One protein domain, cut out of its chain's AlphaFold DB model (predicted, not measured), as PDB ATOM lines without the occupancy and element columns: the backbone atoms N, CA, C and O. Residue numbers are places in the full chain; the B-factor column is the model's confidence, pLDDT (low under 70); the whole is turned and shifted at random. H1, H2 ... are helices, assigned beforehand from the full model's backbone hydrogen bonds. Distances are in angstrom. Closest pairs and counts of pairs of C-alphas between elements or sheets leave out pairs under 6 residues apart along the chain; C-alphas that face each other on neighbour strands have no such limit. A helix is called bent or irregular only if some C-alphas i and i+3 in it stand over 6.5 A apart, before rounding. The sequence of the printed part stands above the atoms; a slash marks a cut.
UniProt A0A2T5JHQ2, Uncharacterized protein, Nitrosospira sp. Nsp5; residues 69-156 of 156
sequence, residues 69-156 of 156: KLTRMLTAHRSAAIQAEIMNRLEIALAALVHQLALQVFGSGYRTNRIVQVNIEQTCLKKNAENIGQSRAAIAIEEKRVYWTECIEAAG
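Overview. This is residues 69 to 156 of the 156 residues of an uncharacterized protein of Nitrosospira sp. Nsp5 (UniProt A0A2T5JHQ2). Two long helices, H1 and H4, pack on each other over part of their length, H4 sticking out with residues 146 to 155, while H2 turns off from the end of H1 as an arm. A long loop, residues 107 to 129, folds back from H2 to short H3 beside H1. The 88 printed residues, all helix in class with H1 to H4 in order, are flat and loose: radius of gyration of the C-alphas 15.5 A, spans 43 by 42 by 19 A.

Along the chain. H1, residues 69 to 88, is 29.0 A long from C-alpha 69 at (163.764, 119.134, 170.112). H4, residues 136 to 155, is 29.2 A long, ending at C-alpha 155 (130.511, 143.974, 179.071). H2, residues 90 to 106, is 23.5 A; H3, residues 130 to 134, is 9.1 A and irregular, C-alphas 130 and 133 being 7.2 A apart.

Arrangement. H1 and residues 137 to 144 of H4 touch, closest C-alphas Ala 81 and Ala 137, 5.2 A, at a steep tilt of 44 degrees, the same way. H1 and H2 only just touch, with 3 pairs of C-alphas within 8 A, only at the corner, closest Ile 86 and Ala 93, 5.9 A, about perpendicular at 79 degrees. H3 is close to but not clearly touching H1, closest C-alphas His 77 and Ile 132, 6.8 A. H2 and H4 are apart. Every O i to N i+4 pair is within hydrogen-bond range in H1, H2 and H4; in H3 0 of 1, with 1 of 2 O i to N i+3 pairs.

Size, cuts and confidence. The printed part has no cut; C-alphas 108 and 134, the farthest apart, are 43.2 A apart. The link from H2 to H3 is long. Model pLDDT is under 70 at residues 107 to 117, 122 to 123 and 156.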
ATOM      1  N   LYS A  69     164.618 118.284 170.952       88.19
ATOM      2  CA  LYS A  69     163.764 119.134 170.112       88.19
ATOM      3  C   LYS A  69     162.424 118.456 169.822       88.19
ATOM      4  O   LYS A  69     161.377 119.096 169.904       88.19
ATOM      5  N   LEU A  70     162.447 117.158 169.519       89.06
ATOM      6  CA  LEU A  70     161.241 116.380 169.243       89.06
ATOM      7  C   LEU A  70     160.387 116.216 170.505       89.06
ATOM      8  O   LEU A  70     159.177 116.426 170.448       89.06
ATOM      9  N   THR A  71     160.994 115.895 171.649       91.50
ATOM     10  CA  THR A  71     160.252 115.727 172.908       91.50
ATOM     11  C   THR A  71     159.617 117.038 173.371       91.50
ATOM     12  O   THR A  71     158.452 117.031 173.773       91.50
ATOM     13  N   ARG A  72     160.311 118.178 173.237       89.12
ATOM     14  CA  ARG A  72     159.729 119.509 173.492       89.12
ATOM     15  C   ARG A  72     158.560 119.814 172.562       89.12
ATOM     16  O   ARG A  72     157.511 120.241 173.041       89.12
ATOM     17  N   MET A  73     158.702 119.540 171.265       90.69
ATOM     18  CA  MET A  73     157.642 119.779 170.284       90.69
ATOM     19  C   MET A  73     156.396 118.921 170.555       90.69
ATOM     20  O   MET A  73     155.274 119.429 170.501       90.69
ATOM     21  N   LEU A  74     156.577 117.638 170.885       91.38
ATOM     22  CA  LEU A  74     155.479 116.731 171.241       91.38
ATOM     23  C   LEU A  74     154.813 117.134 172.559       91.38
ATOM     24  O   LEU A  74     153.587 117.133 172.655       91.38
ATOM     25  N   THR A  75     155.606 117.538 173.552       91.81
ATOM     26  CA  THR A  75     155.084 118.048 174.827       91.81
ATOM     27  C   THR A  75     154.259 119.313 174.601       91.81
ATOM     28  O   THR A  75     153.165 119.425 175.145       91.81
ATOM     29  N   ALA A  76     154.713 120.224 173.735       90.62
ATOM     30  CA  ALA A  76     153.958 121.422 173.374       90.62
ATOM     31  C   ALA A  76     152.616 121.080 172.705       90.62
ATOM     32  O   ALA A  76     151.591 121.648 173.080       90.62
ATOM     33  N   HIS A  77     152.590 120.119 171.775       90.75
ATOM     34  CA  HIS A  77     151.346 119.666 171.140       90.75
ATOM     35  C   HIS A  77     150.394 118.990 172.127       90.75
ATOM     36  O   HIS A  77     149.192 119.249 172.091       90.75
ATOM     37  N   ARG A  78     150.920 118.163 173.038       90.75
ATOM     38  CA  ARG A  78     150.129 117.558 174.114       90.75
ATOM     39  C   ARG A  78     149.509 118.634 175.006       90.75
ATOM     40  O   ARG A  78     148.318 118.561 175.288       90.75
ATOM     41  N   SER A  79     150.285 119.640 175.409       91.12
ATOM     42  CA  SER A  79     149.782 120.765 176.203       91.12
ATOM     43  C   SER A  79     148.714 121.560 175.453       91.12
ATOM     44  O   SER A  79     147.685 121.867 176.043       91.12
ATOM     45  N   ALA A  80     148.902 121.835 174.158       89.69
ATOM     46  CA  ALA A  80     147.897 122.514 173.338       89.69
ATOM     47  C   ALA A  80     146.590 121.713 173.248       89.69
ATOM     48  O   ALA A  80     145.511 122.275 173.399       89.69
ATOM     49  N   ALA A  81     146.673 120.395 173.046       91.00
ATOM     50  CA  ALA A  81     145.493 119.537 173.003       91.00
ATOM     51  C   ALA A  81     144.734 119.553 174.338       91.00
ATOM     52  O   ALA A  81     143.521 119.734 174.350       91.00
ATOM     53  N   ILE A  82     145.447 119.440 175.463       90.44
ATOM     54  CA  ILE A  82     144.843 119.520 176.800       90.44
ATOM     55  C   ILE A  82     144.195 120.893 177.022       90.44
ATOM     56  O   ILE A  82     143.072 120.961 177.513       90.44
ATOM     57  N   GLN A  83     144.862 121.982 176.630       88.62
ATOM     58  CA  GLN A  83     144.310 123.335 176.722       88.62
ATOM     59  C   GLN A  83     143.011 123.476 175.914       88.62
ATOM     60  O   GLN A  83     142.024 123.976 176.446       88.62
ATOM     61  N   ALA A  84     142.983 122.984 174.672       90.75
ATOM     62  CA  ALA A  84     141.789 123.022 173.828       90.75
ATOM     63  C   ALA A  84     140.624 122.207 174.423       90.75
ATOM     64  O   ALA A  84     139.487 122.676 174.445       90.75
ATOM     65  N   GLU A  85     140.897 121.014 174.959       90.75
ATOM     66  CA  GLU A  85     139.873 120.183 175.608       90.75
ATOM     67  C   GLU A  85     139.318 120.828 176.886       90.75
ATOM     68  O   GLU A  85     138.105 120.830 177.097       90.75
ATOM     69  N   ILE A  86     140.177 121.430 177.719       89.25
ATOM     70  CA  ILE A  86     139.749 122.140 178.935       89.25
ATOM     71  C   ILE A  86     138.885 123.356 178.578       89.25
ATOM     72  O   ILE A  86     137.861 123.578 179.220       89.25
ATOM     73  N   MET A  87     139.234 124.111 177.529       86.94
ATOM     74  CA  MET A  87     138.433 125.260 177.073       86.94
ATOM     75  C   MET A  87     137.041 124.866 176.578       86.94
ATOM     76  O   MET A  87     136.096 125.641 176.713       86.94
ATOM     77  N   ASN A  88     136.898 123.663 176.021       88.38
ATOM     78  CA  ASN A  88     135.604 123.142 175.590       88.38
ATOM     79  C   ASN A  88     134.782 122.545 176.743       88.38
ATOM     80  O   ASN A  88     133.573 122.374 176.598       88.38
ATOM     81  N   ARG A  89     135.404 122.245 177.891       91.81
ATOM     82  CA  ARG A  89     134.765 121.615 179.057       91.81
ATOM     83  C   ARG A  89     134.899 122.487 180.307       91.81
ATOM     84  O   ARG A  89     135.649 122.165 181.232       91.81
ATOM     85  N   LEU A  90     134.117 123.567 180.357       87.75
ATOM     86  CA  LEU A  90     134.169 124.555 181.442       87.75
ATOM     87  C   LEU A  90     133.891 123.958 182.835       87.75
ATOM     88  O   LEU A  90     134.502 124.385 183.808       87.75
ATOM     89  N   GLU A  91     133.034 122.939 182.942       92.06
ATOM     90  CA  GLU A  91     132.749 122.262 184.218       92.06
ATOM     91  C   GLU A  91     134.005 121.635 184.841       92.06
ATOM     92  O   GLU A  91     134.255 121.777 186.038       92.06
ATOM     93  N   ILE A  92     134.840 120.992 184.017       90.12
ATOM     94  CA  ILE A  92     136.096 120.374 184.459       90.12
ATOM     95  C   ILE A  92     137.109 121.459 184.832       90.12
ATOM     96  O   ILE A  92     137.804 121.329 185.840       90.12
ATOM     97  N   ALA A  93     137.169 122.544 184.054       89.12
ATOM     98  CA  ALA A  93     138.032 123.684 184.348       89.12
ATOM     99  C   ALA A  93     137.685 124.316 185.708       89.12
ATOM    100  O   ALA A  93     138.574 124.558 186.525       89.12
ATOM    101  N   LEU A  94     136.392 124.520 185.980       90.88
ATOM    102  CA  LEU A  94     135.912 125.065 187.247       90.88
ATOM    103  C   LEU A  94     136.185 124.108 188.411       90.88
ATOM    104  O   LEU A  94     136.691 124.541 189.443       90.88
ATOM    105  N   ALA A  95     135.917 122.809 188.244       91.50
ATOM    106  CA  ALA A  95     136.216 121.808 189.265       91.50
ATOM    107  C   ALA A  95     137.717 121.766 189.605       91.50
ATOM    108  O   ALA A  95     138.079 121.718 190.780       91.50
ATOM    109  N   ALA A  96     138.596 121.850 188.601       87.62
ATOM    110  CA  ALA A  96     140.043 121.905 188.802       87.62
ATOM    111  C   ALA A  96     140.487 123.193 189.523       87.62
ATOM    112  O   ALA A  96     141.318 123.127 190.429       87.62
ATOM    113  N   LEU A  97     139.903 124.346 189.173       87.44
ATOM    114  CA  LEU A  97     140.150 125.623 189.853       87.44
ATOM    115  C   LEU A  97     139.722 125.574 191.321       87.44
ATOM    116  O   LEU A  97     140.515 125.903 192.200       87.44
ATOM    117  N   VAL A  98     138.498 125.121 191.597       90.19
ATOM    118  CA  VAL A  98     137.979 124.978 192.965       90.19
ATOM    119  C   VAL A  98     138.825 123.988 193.757       90.19
ATOM    120  O   VAL A  98     139.180 124.275 194.896       90.19
ATOM    121  N   HIS A  99     139.212 122.859 193.157       85.88
ATOM    122  CA  HIS A  99     140.114 121.898 193.787       85.88
ATOM    123  C   HIS A  99     141.457 122.540 194.151       85.88
ATOM    124  O   HIS A  99     141.943 122.354 195.265       85.88
ATOM    125  N   GLN A 100     142.039 123.343 193.257       83.06
ATOM    126  CA  GLN A 100     143.285 124.041 193.552       83.06
ATOM    127  C   GLN A 100     143.121 125.086 194.659       83.06
ATOM    128  O   GLN A 100     143.964 125.149 195.552       83.06
ATOM    129  N   LEU A 101     142.056 125.889 194.632       84.38
ATOM    130  CA  LEU A 101     141.769 126.866 195.686       84.38
ATOM    131  C   LEU A 101     141.537 126.169 197.033       84.38
ATOM    132  O   LEU A 101     142.068 126.602 198.054       84.38
ATOM    133  N   ALA A 102     140.834 125.036 197.036       85.75
ATOM    134  CA  ALA A 102     140.649 124.209 198.220       85.75
ATOM    135  C   ALA A 102     141.984 123.649 198.733       85.75
ATOM    136  O   ALA A 102     142.240 123.699 199.930       85.75
ATOM    137  N   LEU A 103     142.878 123.179 197.857       81.12
ATOM    138  CA  LEU A 103     144.226 122.763 198.256       81.12
ATOM    139  C   LEU A 103     145.079 123.931 198.770       81.12
ATOM    140  O   LEU A 103     145.939 123.712 199.614       81.12
ATOM    141  N   GLN A 104     144.871 125.157 198.287       76.06
ATOM    142  CA  GLN A 104     145.579 126.335 198.795       76.06
ATOM    143  C   GLN A 104     145.109 126.737 200.198       76.06
ATOM    144  O   GLN A 104     145.940 127.116 201.017       76.06
ATOM    145  N   VAL A 105     143.804 126.652 200.474       79.06
ATOM    146  CA  VAL A 105     143.213 127.073 201.757       79.06
ATOM    147  C   VAL A 105     143.267 125.956 202.804       79.06
ATOM    148  O   VAL A 105     143.606 126.206 203.957       79.06
ATOM    149  N   PHE A 106     142.944 124.723 202.415       74.94
ATOM    150  CA  PHE A 106     142.815 123.571 203.316       74.94
ATOM    151  C   PHE A 106     144.011 122.614 203.261       74.94
ATOM    152  O   PHE A 106     144.131 121.725 204.106       74.94
ATOM    153  N   GLY A 107     144.903 122.755 202.275       67.75
ATOM    154  CA  GLY A 107     146.113 121.947 202.179       67.75
ATOM    155  C   GLY A 107     147.135 122.360 203.231       67.75
ATOM    156  O   GLY A 107     147.985 123.210 202.989       67.75
ATOM    157  N   SER A 108     147.065 121.729 204.399       57.09
ATOM    158  CA  SER A 108     148.121 121.797 205.405       57.09
ATOM    159  C   SER A 108     149.404 121.138 204.877       57.09
ATOM    160  O   SER A 108     149.393 119.981 204.446       57.09
ATOM    161  N   GLY A 109     150.513 121.881 204.922       58.34
ATOM    162  CA  GLY A 109     151.868 121.369 204.721       58.34
ATOM    163  C   GLY A 109     152.419 121.429 203.293       58.34
ATOM    164  O   GLY A 109     151.705 121.614 202.308       58.34
ATOM    165  N   TYR A 110     153.743 121.259 203.208       53.16
ATOM    166  CA  TYR A 110     154.575 121.230 202.001       53.16
ATOM    167  C   TYR A 110     154.186 120.081 201.045       53.16
ATOM    168  O   TYR A 110     154.944 119.138 200.830       53.16
ATOM    169  N   ARG A 111     153.000 120.138 200.432       55.69
ATOM    170  CA  ARG A 111     152.658 119.325 199.260       55.69
ATOM    171  C   ARG A 111     153.473 119.866 198.086       55.69
ATOM    172  O   ARG A 111     153.046 120.770 197.374       55.69
ATOM    173  N   THR A 112     154.666 119.312 197.899       54.00
ATOM    174  CA  THR A 112     155.567 119.633 196.781       54.00
ATOM    175  C   THR A 112     155.022 119.188 195.425       54.00
ATOM    176  O   THR A 112     155.535 119.613 194.397       54.00
ATOM    177  N   ASN A 113     153.955 118.384 195.400       54.81
ATOM    178  CA  ASN A 113     153.335 117.913 194.170       54.81
ATOM    179  C   ASN A 113     151.932 118.509 193.987       54.81
ATOM    180  O   ASN A 113     150.917 117.857 194.243       54.81
ATOM    181  N   ARG A 114     151.870 119.780 193.573       61.34
ATOM    182  CA  ARG A 114     150.632 120.360 193.038       61.34
ATOM    183  C   ARG A 114     150.436 119.791 191.635       61.34
ATOM    184  O   ARG A 114     151.135 120.182 190.710       61.34
ATOM    185  N   ILE A 115     149.492 118.862 191.497       63.94
ATOM    186  CA  ILE A 115     149.180 118.197 190.218       63.94
ATOM    187  C   ILE A 115     148.701 119.221 189.173       63.94
ATOM    188  O   ILE A 115     148.928 119.050 187.978       63.94
ATOM    189  N   VAL A 116     148.072 120.308 189.630       67.31
ATOM    190  CA  VAL A 116     147.610 121.420 188.796       67.31
ATOM    191  C   VAL A 116     148.064 122.734 189.428       67.31
ATOM    192  O   VAL A 116     147.843 122.967 190.618       67.31
ATOM    193  N   GLN A 117     148.716 123.576 188.626       67.94
ATOM    194  CA  GLN A 117     149.073 124.943 188.981       67.94
ATOM    195  C   GLN A 117     148.379 125.906 188.019       67.94
ATOM    196  O   GLN A 117     148.684 125.960 186.832       67.94
ATOM    197  N   VAL A 118     147.456 126.690 188.556       70.69
ATOM    198  CA  VAL A 118     146.831 127.822 187.879       70.69
ATOM    199  C   VAL A 118     147.771 129.009 188.001       70.69
ATOM    200  O   VAL A 118     148.059 129.472 189.106       70.69
ATOM    201  N   ASN A 119     148.255 129.462 186.852       72.31
ATOM    202  CA  ASN A 119     148.972 130.715 186.698       72.31
ATOM    203  C   ASN A 119     148.209 131.587 185.698       72.31
ATOM    204  O   ASN A 119     147.703 131.079 184.696       72.31
ATOM    205  N   ILE A 120     148.132 132.885 185.970       73.44
ATOM    206  CA  ILE A 120     147.477 133.855 185.090       73.44
ATOM    207  C   ILE A 120     148.559 134.423 184.169       73.44
ATOM    208  O   ILE A 120     149.013 135.552 184.322       73.44
ATOM    209  N   GLU A 121     149.021 133.595 183.235       75.38
ATOM    210  CA  GLU A 121     150.022 133.969 182.238       75.38
ATOM    211  C   GLU A 121     149.607 133.482 180.851       75.38
ATOM    212  O   GLU A 121     149.036 132.402 180.683       75.38
ATOM    213  N   GLN A 122     149.953 134.258 179.824       69.69
ATOM    214  CA  GLN A 122     149.790 133.827 178.444       69.69
ATOM    215  C   GLN A 122     150.890 132.813 178.087       69.69
ATOM    216  O   GLN A 122     152.019 133.178 177.753       69.69
ATOM    217  N   THR A 123     150.574 131.516 178.126       68.19
ATOM    218  CA  THR A 123     151.543 130.473 177.758       68.19
ATOM    219  C   THR A 123     151.806 130.474 176.251       68.19
ATOM    220  O   THR A 123     150.958 130.064 175.458       68.19
ATOM    221  N   CYS A 124     152.998 130.901 175.829       70.12
ATOM    222  CA  CYS A 124     153.397 130.906 174.421       70.12
ATOM    223  C   CYS A 124     154.050 129.573 174.001       70.12
ATOM    224  O   CYS A 124     155.269 129.409 174.036       70.12
ATOM    225  N   LEU A 125     153.239 128.615 173.535       78.50
ATOM    226  CA  LEU A 125     153.725 127.299 173.077       78.50
ATOM    227  C   LEU A 125     154.565 127.359 171.783       78.50
ATOM    228  O   LEU A 125     155.350 126.448 171.521       78.50
ATOM    229  N   LYS A 126     154.467 128.454 171.011       77.25
ATOM    230  CA  LYS A 126     155.203 128.670 169.748       77.25
ATOM    231  C   LYS A 126     156.727 128.581 169.902       77.25
ATOM    232  O   LYS A 126     157.396 128.128 168.984       77.25
ATOM    233  N   LYS A 127     157.275 128.947 171.070       79.56
ATOM    234  CA  LYS A 127     158.722 128.855 171.349       79.56
ATOM    235  C   LYS A 127     159.243 127.413 171.320       79.56
ATOM    236  O   LYS A 127     160.406 127.190 171.012       79.56
ATOM    237  N   ASN A 128     158.383 126.447 171.642       78.06
ATOM    238  CA  ASN A 128     158.737 125.030 171.731       78.06
ATOM    239  C   ASN A 128     158.316 124.232 170.485       78.06
ATOM    240  O   ASN A 128     158.726 123.082 170.332       78.06
ATOM    241  N   ALA A 129     157.489 124.820 169.615       80.81
ATOM    242  CA  ALA A 129     156.978 124.205 168.396       80.81
ATOM    243  C   ALA A 129     156.563 125.294 167.387       80.81
ATOM    244  O   ALA A 129     155.477 125.862 167.488       80.81
ATOM    245  N   GLU A 130     157.416 125.574 166.400       76.94
ATOM    246  CA  GLU A 130     157.178 126.613 165.380       76.94
ATOM    247  C   GLU A 130     155.906 126.349 164.553       76.94
ATOM    248  O   GLU A 130     155.181 127.276 164.198       76.94
ATOM    249  N   ASN A 131     155.577 125.077 164.314       80.19
ATOM    250  CA  ASN A 131     154.403 124.650 163.549       80.19
ATOM    251  C   ASN A 131     153.098 124.589 164.364       80.19
ATOM    252  O   ASN A 131     152.038 124.332 163.792       80.19
ATOM    253  N   ILE A 132     153.131 124.836 165.680       82.31
ATOM    254  CA  ILE A 132     151.952 124.642 166.538       82.31
ATOM    255  C   ILE A 132     150.795 125.566 166.168       82.31
ATOM    256  O   ILE A 132     149.643 125.195 166.352       82.31
ATOM    257  N   GLY A 133     151.091 126.741 165.600       74.50
ATOM    258  CA  GLY A 133     150.078 127.717 165.195       74.50
ATOM    259  C   GLY A 133     149.121 127.212 164.111       74.50
ATOM    260  O   GLY A 133     148.036 127.760 163.982       74.50
ATOM    261  N   GLN A 134     149.498 126.170 163.365       81.62
ATOM    262  CA  GLN A 134     148.657 125.545 162.338       81.62
ATOM    263  C   GLN A 134     147.925 124.294 162.856       81.62
ATOM    264  O   GLN A 134     147.165 123.666 162.125       81.62
ATOM    265  N   SER A 135     148.160 123.894 164.110       86.88
ATOM    266  CA  SER A 135     147.512 122.728 164.706       86.88
ATOM    267  C   SER A 135     146.031 122.995 164.980       86.88
ATOM    268  O   SER A 135     145.659 124.083 165.418       86.88
ATOM    269  N   ARG A 136     145.189 121.961 164.838       87.19
ATOM    270  CA  ARG A 136     143.757 122.013 165.186       87.19
ATOM    271  C   ARG A 136     143.518 122.529 166.607       87.19
ATOM    272  O   ARG A 136     142.572 123.273 166.837       87.19
ATOM    273  N   ALA A 137     144.383 122.152 167.550       87.06
ATOM    274  CA  ALA A 137     144.285 122.615 168.930       87.06
ATOM    275  C   ALA A 137     144.535 124.126 169.051       87.06
ATOM    276  O   ALA A 137     143.827 124.799 169.788       87.06
ATOM    277  N   ALA A 138     145.499 124.677 168.308       85.75
ATOM    278  CA  ALA A 138     145.802 126.106 168.351       85.75
ATOM    279  C   ALA A 138     144.683 126.959 167.743       85.75
ATOM    280  O   ALA A 138     144.364 128.009 168.291       85.75
ATOM    281  N   ILE A 139     144.061 126.484 166.660       88.25
ATOM    282  CA  ILE A 139     142.910 127.152 166.038       88.25
ATOM    283  C   ILE A 139     141.736 127.210 167.025       88.25
ATOM    284  O   ILE A 139     141.230 128.293 167.297       88.25
ATOM    285  N   ALA A 140     141.379 126.080 167.645       90.19
ATOM    286  CA  ALA A 140     140.289 126.022 168.623       90.19
ATOM    287  C   ALA A 140     140.523 126.941 169.839       90.19
ATOM    288  O   ALA A 140     139.586 127.539 170.367       90.19
ATOM    289  N   ILE A 141     141.778 127.068 170.284       88.31
ATOM    290  CA  ILE A 141     142.153 127.983 171.370       88.31
ATOM    291  C   ILE A 141     141.971 129.447 170.945       88.31
ATOM    292  O   ILE A 141     141.421 130.235 171.715       88.31
ATOM    293  N   GLU A 142     142.413 129.822 169.741       88.81
ATOM    294  CA  GLU A 142     142.290 131.204 169.263       88.81
ATOM    295  C   GLU A 142     140.826 131.597 169.026       88.81
ATOM    296  O   GLU A 142     140.424 132.686 169.420       88.81
ATOM    297  N   GLU A 143     140.001 130.699 168.483       91.00
ATOM    298  CA  GLU A 143     138.556 130.926 168.324       91.00
ATOM    299  C   GLU A 143     137.885 131.267 169.661       91.00
ATOM    300  O   GLU A 143     137.152 132.252 169.775       91.00
ATOM    301  N   LYS A 144     138.181 130.492 170.713       89.12
ATOM    302  CA  LYS A 144     137.672 130.767 172.064       89.12
ATOM    303  C   LYS A 144     138.223 132.072 172.625       89.12
ATOM    304  O   LYS A 144     137.495 132.795 173.299       89.12
ATOM    305  N   ARG A 145     139.490 132.388 172.355       88.31
ATOM    306  CA  ARG A 145     140.120 133.636 172.798       88.31
ATOM    307  C   ARG A 145     139.443 134.861 172.184       88.31
ATOM    308  O   ARG A 145     139.167 135.808 172.917       88.31
ATOM    309  N   VAL A 146     139.155 134.836 170.883       91.62
ATOM    310  CA  VAL A 146     138.424 135.914 170.199       91.62
ATOM    311  C   VAL A 146     137.029 136.065 170.798       91.62
ATOM    312  O   VAL A 146     136.696 137.155 171.253       91.62
ATOM    313  N   TYR A 147     136.281 134.963 170.933       91.62
ATOM    314  CA  TYR A 147     134.950 134.966 171.551       91.62
ATOM    315  C   TYR A 147     134.935 135.640 172.933       91.62
ATOM    316  O   TYR A 147     134.118 136.519 173.198       91.62
ATOM    317  N   TRP A 148     135.865 135.270 173.819       88.62
ATOM    318  CA  TRP A 148     135.938 135.877 175.150       88.62
ATOM    319  C   TRP A 148     136.367 137.345 175.116       88.62
ATOM    320  O   TRP A 148     135.931 138.107 175.971       88.62
ATOM    321  N   THR A 149     137.189 137.747 174.145       92.00
ATOM    322  CA  THR A 149     137.594 139.152 173.981       92.00
ATOM    323  C   THR A 149     136.378 140.007 173.635       92.00
ATOM    324  O   THR A 149     136.118 140.990 174.320       92.00
ATOM    325  N   GLU A 150     135.568 139.563 172.672       95.12
ATOM    326  CA  GLU A 150     134.315 140.229 172.297       95.12
ATOM    327  C   GLU A 150     133.324 140.288 173.470       95.12
ATOM    328  O   GLU A 150     132.713 141.325 173.715       95.12
ATOM    329  N   CYS A 151     133.183 139.203 174.245       91.25
ATOM    330  CA  CYS A 151     132.324 139.201 175.433       91.25
ATOM    331  C   CYS A 151     132.791 140.183 176.516       91.25
ATOM    332  O   CYS A 151     131.954 140.789 177.181       91.25
ATOM    333  N   ILE A 152     134.104 140.324 176.720       93.62
ATOM    334  CA  ILE A 152     134.667 141.266 177.696       93.62
ATOM    335  C   ILE A 152     134.463 142.706 177.218       93.62
ATOM    336  O   ILE A 152     134.046 143.545 178.009       93.62
ATOM    337  N   GLU A 153     134.710 142.981 175.936       93.56
ATOM    338  CA  GLU A 153     134.495 144.301 175.336       93.56
ATOM    339  C   GLU A 153     133.018 144.710 175.349       93.56
ATOM    340  O   GLU A 153     132.713 145.867 175.603       93.56
ATOM    341  N   ALA A 154     132.090 143.772 175.140       91.12
ATOM    342  CA  ALA A 154     130.653 144.039 175.211       91.12
ATOM    343  C   ALA A 154     130.128 144.264 176.643       91.12
ATOM    344  O   ALA A 154     129.021 144.775 176.816       91.12
ATOM    345  N   ALA A 155     130.879 143.836 177.662       83.88
ATOM    346  CA  ALA A 155     130.511 143.974 179.071       83.88
ATOM    347  C   ALA A 155     131.127 145.213 179.752       83.88
ATOM    348  O   ALA A 155     130.745 145.516 180.886       83.88
ATOM    349  N   GLY A 156     132.086 145.880 179.097       68.12
ATOM    350  CA  GLY A 156     132.731 147.116 179.557       68.12
ATOM    351  C   GLY A 156     132.072 148.363 178.987       68.12
ATOM    352  O   GLY A 156     131.995 149.356 179.744       68.12
TER     353      GLY A 156